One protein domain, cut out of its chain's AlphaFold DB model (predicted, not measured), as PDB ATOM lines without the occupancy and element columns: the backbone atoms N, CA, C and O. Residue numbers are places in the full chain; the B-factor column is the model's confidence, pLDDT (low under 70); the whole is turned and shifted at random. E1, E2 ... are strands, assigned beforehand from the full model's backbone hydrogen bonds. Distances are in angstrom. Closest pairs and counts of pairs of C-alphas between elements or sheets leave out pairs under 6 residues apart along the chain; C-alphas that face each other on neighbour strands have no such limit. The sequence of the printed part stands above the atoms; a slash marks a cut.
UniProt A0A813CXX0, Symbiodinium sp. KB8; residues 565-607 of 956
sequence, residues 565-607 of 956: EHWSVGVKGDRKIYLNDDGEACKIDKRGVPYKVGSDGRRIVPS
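Overview. This is residues 565 to 607 of the 956 residues of a protein of Symbiodinium sp. KB8 (UniProt A0A813CXX0). The printed part has little regular structure: a small two-strand hairpin, E1 and E2, in the middle of loops, with residues 578 to 579 paired along E1. The opening loop and the tail after E2 lie toward opposite ends of the longest axis. The 43 printed residues hold no named helix and two named strands, E1 then E2, antiparallel; the class is all strand, with only 7 residues in named elements. It is compact, with a radius of gyration of the C-alphas of 9.5 A and spans of 28 by 20 by 15 A.

Along the chain. Residues 565 to 584 hold no named element. E1, residues 585 to 588, runs 10.7 A from C-alpha 585 at (-24.525, -11.007, 37.142). E2, residues 594 to 596, runs 6.9 A to C-alpha 596 at (-22.460, -16.356, 35.702).

Arrangement. Residues 578 to 579 pair antiparallel with residues 585 to 586 of E1. E1 and E2 form a hairpin over a tight link, antiparallel at 146 degrees. C-alphas 586 and 596 face each other at 4.2 A. N 587 and O 595, 2.9 A apart, are within hydrogen-bond range.

Size, cuts and confidence. The farthest C-alphas, of Val 569 and Ser 607, are 29.5 A apart. The printed part has no cut. Mean pLDDT of the printed part is 73.9; residues 582 to 583, 599 to 602 and 604 to 607 are under 70.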
ATOM      1  N   GLU A 565     -32.763  -6.235  35.689       75.44
ATOM      2  CA  GLU A 565     -33.825  -7.254  35.733       75.44
ATOM      3  C   GLU A 565     -33.325  -8.623  36.261       75.44
ATOM      4  O   GLU A 565     -32.173  -9.024  36.051       75.44
ATOM      5  N   HIS A 566     -34.217  -9.399  36.884       82.38
ATOM      6  CA  HIS A 566     -33.944 -10.793  37.260       82.38
ATOM      7  C   HIS A 566     -34.009 -11.732  36.043       82.38
ATOM      8  O   HIS A 566     -34.790 -11.514  35.114       82.38
ATOM      9  N   TRP A 567     -33.225 -12.815  36.041       79.25
ATOM     10  CA  TRP A 567     -33.114 -13.722  34.885       79.25
ATOM     11  C   TRP A 567     -34.423 -14.424  34.497       79.25
ATOM     12  O   TRP A 567     -34.569 -14.845  33.349       79.25
ATOM     13  N   SER A 568     -35.398 -14.503  35.405       75.38
ATOM     14  CA  SER A 568     -36.745 -15.022  35.122       75.38
ATOM     15  C   SER A 568     -37.520 -14.208  34.071       75.38
ATOM     16  O   SER A 568     -38.476 -14.726  33.500       75.38
ATOM     17  N   VAL A 569     -37.109 -12.966  33.786       80.00
ATOM     18  CA  VAL A 569     -37.703 -12.091  32.754       80.00
ATOM     19  C   VAL A 569     -36.998 -12.245  31.388       80.00
ATOM     20  O   VAL A 569     -37.444 -11.694  30.382       80.00
ATOM     21  N   GLY A 570     -35.879 -12.977  31.323       75.75
ATOM     22  CA  GLY A 570     -35.022 -13.037  30.137       75.75
ATOM     23  C   GLY A 570     -35.398 -14.076  29.079       75.75
ATOM     24  O   GLY A 570     -36.095 -15.060  29.327       75.75
ATOM     25  N   VAL A 571     -34.893 -13.870  27.860       75.81
ATOM     26  CA  VAL A 571     -35.249 -14.647  26.663       75.81
ATOM     27  C   VAL A 571     -34.035 -15.417  26.136       75.81
ATOM     28  O   VAL A 571     -32.907 -14.930  26.098       75.81
ATOM     29  N   LYS A 572     -34.259 -16.660  25.693       82.62
ATOM     30  CA  LYS A 572     -33.206 -17.625  25.326       82.62
ATOM     31  C   LYS A 572     -32.203 -17.069  24.298       82.62
ATOM     32  O   LYS A 572     -32.451 -17.091  23.095       82.62
ATOM     33  N   GLY A 573     -31.028 -16.645  24.771       70.50
ATOM     34  CA  GLY A 573     -29.930 -16.140  23.942       70.50
ATOM     35  C   GLY A 573     -29.967 -14.643  23.603       70.50
ATOM     36  O   GLY A 573     -29.248 -14.240  22.684       70.50
ATOM     37  N   ASP A 574     -30.749 -13.832  24.325       77.56
ATOM     38  CA  ASP A 574     -30.845 -12.366  24.172       77.56
ATOM     39  C   ASP A 574     -29.514 -11.601  24.364       77.56
ATOM     40  O   ASP A 574     -29.320 -10.524  23.800       77.56
ATOM     41  N   ARG A 575     -28.557 -12.200  25.088       71.00
ATOM     42  CA  ARG A 575     -27.245 -11.644  25.478       71.00
ATOM     43  C   ARG A 575     -27.301 -10.465  26.461       71.00
ATOM     44  O   ARG A 575     -26.235  -9.885  26.719       71.00
ATOM     45  N   LYS A 576     -28.470 -10.133  27.024       81.12
ATOM     46  CA  LYS A 576     -28.616  -9.170  28.131       81.12
ATOM     47  C   LYS A 576     -27.864  -9.671  29.377       81.12
ATOM     48  O   LYS A 576     -27.451 -10.829  29.429       81.12
ATOM     49  N   ILE A 577     -27.609  -8.777  30.334       80.94
ATOM     50  CA  ILE A 577     -27.158  -9.136  31.689       80.94
ATOM     51  C   ILE A 577     -28.390  -9.107  32.588       80.94
ATOM     52  O   ILE A 577     -29.182  -8.175  32.490       80.94
ATOM     53  N   TYR A 578     -28.508 -10.115  33.441       85.12
ATOM     54  CA  TYR A 578     -29.546 -10.260  34.452       85.12
ATOM     55  C   TYR A 578     -28.902 -10.503  35.815       85.12
ATOM     56  O   TYR A 578     -27.760 -10.965  35.876       85.12
ATOM     57  N   LEU A 579     -29.630 -10.254  36.899       81.62
ATOM     58  CA  LEU A 579     -29.275 -10.804  38.206       81.62
ATOM     59  C   LEU A 579     -29.789 -12.244  38.315       81.62
ATOM     60  O   LEU A 579     -30.879 -12.563  37.832       81.62
ATOM     61  N   ASN A 580     -28.992 -13.122  38.924       77.88
ATOM     62  CA  ASN A 580     -29.477 -14.407  39.416       77.88
ATOM     63  C   ASN A 580     -30.011 -14.288  40.852       77.88
ATOM     64  O   ASN A 580     -29.900 -13.239  41.480       77.88
ATOM     65  N   ASP A 581     -30.529 -15.392  41.375       73.25
ATOM     66  CA  ASP A 581     -31.141 -15.488  42.703       73.25
ATOM     67  C   ASP A 581     -30.135 -15.216  43.855       73.25
ATOM     68  O   ASP A 581     -30.546 -14.893  44.966       73.25
ATOM     69  N   ASP A 582     -28.817 -15.268  43.585       65.94
ATOM     70  CA  ASP A 582     -27.741 -14.866  44.516       65.94
ATOM     71  C   ASP A 582     -27.395 -13.355  44.442       65.94
ATOM     72  O   ASP A 582     -26.490 -12.892  45.137       65.94
ATOM     73  N   GLY A 583     -28.020 -12.590  43.538       66.88
ATOM     74  CA  GLY A 583     -27.633 -11.210  43.213       66.88
ATOM     75  C   GLY A 583     -26.383 -11.078  42.324       66.88
ATOM     76  O   GLY A 583     -25.852  -9.979  42.170       66.88
ATOM     77  N   GLU A 584     -25.888 -12.164  41.719       76.06
ATOM     78  CA  GLU A 584     -24.742 -12.132  40.802       76.06
ATOM     79  C   GLU A 584     -25.160 -11.923  39.335       76.06
ATOM     80  O   GLU A 584     -26.167 -12.450  38.859       76.06
ATOM     81  N   ALA A 585     -24.317 -11.224  38.571       82.50
ATOM     82  CA  ALA A 585     -24.525 -11.007  37.142       82.50
ATOM     83  C   ALA A 585     -24.459 -12.321  36.334       82.50
ATOM     84  O   ALA A 585     -23.455 -13.043  36.333       82.50
ATOM     85  N   CYS A 586     -25.509 -12.607  35.567       84.44
ATOM     86  CA  CYS A 586     -25.618 -13.770  34.695       84.44
ATOM     87  C   CYS A 586     -26.136 -13.404  33.289       84.44
ATOM     88  O   CYS A 586     -26.578 -12.284  33.032       84.44
ATOM     89  N   LYS A 587     -26.043 -14.351  32.348       86.12
ATOM     90  CA  LYS A 587     -26.645 -14.269  31.004       86.12
ATOM     91  C   LYS A 587     -27.318 -15.579  30.631       86.12
ATOM     92  O   LYS A 587     -26.814 -16.638  30.998       86.12
ATOM     93  N   ILE A 588     -28.390 -15.523  29.847       83.81
ATOM     94  CA  ILE A 588     -29.131 -16.711  29.406       83.81
ATOM     95  C   ILE A 588     -28.559 -17.233  28.081       83.81
ATOM     96  O   ILE A 588     -28.392 -16.488  27.112       83.81
ATOM     97  N   ASP A 589     -28.243 -18.528  28.020       79.00
ATOM     98  CA  ASP A 589     -27.764 -19.171  26.796       79.00
ATOM     99  C   ASP A 589     -28.896 -19.459  25.782       79.00
ATOM    100  O   ASP A 589     -30.086 -19.300  26.057       79.00
ATOM    101  N   LYS A 590     -28.535 -19.929  24.580       77.56
ATOM    102  CA  LYS A 590     -29.503 -20.256  23.513       77.56
ATOM    103  C   LYS A 590     -30.477 -21.398  23.859       77.56
ATOM    104  O   LYS A 590     -31.416 -21.630  23.105       77.56
ATOM    105  N   ARG A 591     -30.248 -22.144  24.943       72.69
ATOM    106  CA  ARG A 591     -31.107 -23.242  25.420       72.69
ATOM    107  C   ARG A 591     -32.058 -22.768  26.524       72.69
ATOM    108  O   ARG A 591     -33.094 -23.402  26.741       72.69
ATOM    109  N   GLY A 592     -31.755 -21.632  27.153       71.62
ATOM    110  CA  GLY A 592     -32.486 -21.056  28.282       71.62
ATOM    111  C   GLY A 592     -31.794 -21.244  29.632       71.62
ATOM    112  O   GLY A 592     -32.459 -21.138  30.651       71.62
ATOM    113  N   VAL A 593     -30.495 -21.561  29.655       79.31
ATOM    114  CA  VAL A 593     -29.745 -21.805  30.896       79.31
ATOM    115  C   VAL A 593     -28.952 -20.548  31.284       79.31
ATOM    116  O   VAL A 593     -28.128 -20.100  30.476       79.31
ATOM    117  N   PRO A 594     -29.144 -19.976  32.488       81.62
ATOM    118  CA  PRO A 594     -28.333 -18.860  32.964       81.62
ATOM    119  C   PRO A 594     -26.891 -19.300  33.269       81.62
ATOM    120  O   PRO A 594     -26.636 -20.401  33.762       81.62
ATOM    121  N   TYR A 595     -25.917 -18.434  32.990       79.56
ATOM    122  CA  TYR A 595     -24.515 -18.623  33.366       79.56
ATOM    123  C   TYR A 595     -23.897 -17.336  33.922       79.56
ATOM    124  O   TYR A 595     -24.078 -16.257  33.361       79.56
ATOM    125  N   LYS A 596     -23.131 -17.467  35.010       79.56
ATOM    126  CA  LYS A 596     -22.460 -16.356  35.702       79.56
ATOM    127  C   LYS A 596     -21.403 -15.683  34.811       79.56
ATOM    128  O   LYS A 596     -20.620 -16.366  34.131       79.56
ATOM    129  N   VAL A 597     -21.390 -14.350  34.801       80.12
ATOM    130  CA  VAL A 597     -20.472 -13.510  34.014       80.12
ATOM    131  C   VAL A 597     -19.694 -12.532  34.891       80.12
ATOM    132  O   VAL A 597     -20.166 -12.110  35.939       80.12
ATOM    133  N   GLY A 598     -18.478 -12.188  34.464       71.69
ATOM    134  CA  GLY A 598     -17.680 -11.141  35.097       71.69
ATOM    135  C   GLY A 598     -18.159  -9.736  34.723       71.69
ATOM    136  O   GLY A 598     -19.016  -9.565  33.854       71.69
ATOM    137  N   SER A 599     -17.533  -8.720  35.319       58.41
ATOM    138  CA  SER A 599     -17.750  -7.302  34.984       58.41
ATOM    139  C   SER A 599     -17.382  -6.937  33.537       58.41
ATOM    140  O   SER A 599     -17.846  -5.925  33.026       58.41
ATOM    141  N   ASP A 600     -16.619  -7.786  32.836       56.81
ATOM    142  CA  ASP A 600     -16.354  -7.685  31.393       56.81
ATOM    143  C   ASP A 600     -17.464  -8.312  30.515       56.81
ATOM    144  O   ASP A 600     -17.331  -8.403  29.290       56.81
ATOM    145  N   GLY A 601     -18.549  -8.795  31.130       57.53
ATOM    146  CA  GLY A 601     -19.672  -9.457  30.471       57.53
ATOM    147  C   GLY A 601     -19.363 -10.857  29.924       57.53
ATOM    148  O   GLY A 601     -20.189 -11.403  29.181       57.53
ATOM    149  N   ARG A 602     -18.200 -11.449  30.246       65.19
ATOM    150  CA  ARG A 602     -17.779 -12.778  29.769       65.19
ATOM    151  C   ARG A 602     -18.024 -13.870  30.806       65.19
ATOM    152  O   ARG A 602     -18.018 -13.638  32.008       65.19
ATOM    153  N   ARG A 603     -18.234 -15.100  30.325       71.44
ATOM    154  CA  ARG A 603     -18.538 -16.279  31.154       71.44
ATOM    155  C   ARG A 603     -17.383 -16.631  32.094       71.44
ATOM    156  O   ARG A 603     -16.276 -16.902  31.631       71.44
ATOM    157  N   ILE A 604     -17.674 -16.723  33.391       69.25
ATOM    158  CA  ILE A 604     -16.710 -17.165  34.409       69.25
ATOM    159  C   ILE A 604     -16.455 -18.676  34.259       69.25
ATOM    160  O   ILE A 604     -17.367 -19.457  33.973       69.25
ATOM    161  N   VAL A 605     -15.200 -19.100  34.443       55.91
ATOM    162  CA  VAL A 605     -14.753 -20.499  34.304       55.91
ATOM    163  C   VAL A 605     -14.096 -20.968  35.616       55.91
ATOM    164  O   VAL A 605     -13.309 -20.210  36.184       55.91
ATOM    165  N   PRO A 606     -14.360 -22.197  36.117       44.75
ATOM    166  CA  PRO A 606     -13.836 -22.658  37.408       44.75
ATOM    167  C   PRO A 606     -12.304 -22.572  37.545       44.75
ATOM    168  O   PRO A 606     -11.546 -23.216  36.812       44.75
ATOM    169  N   SER A 607     -11.843 -21.787  38.523       55.34
ATOM    170  CA  SER A 607     -10.419 -21.507  38.744       55.34
ATOM    171  C   SER A 607      -9.657 -22.682  39.370       55.34
ATOM    172  O   SER A 607     -10.168 -23.418  40.213       55.34
TER     173      SER A 607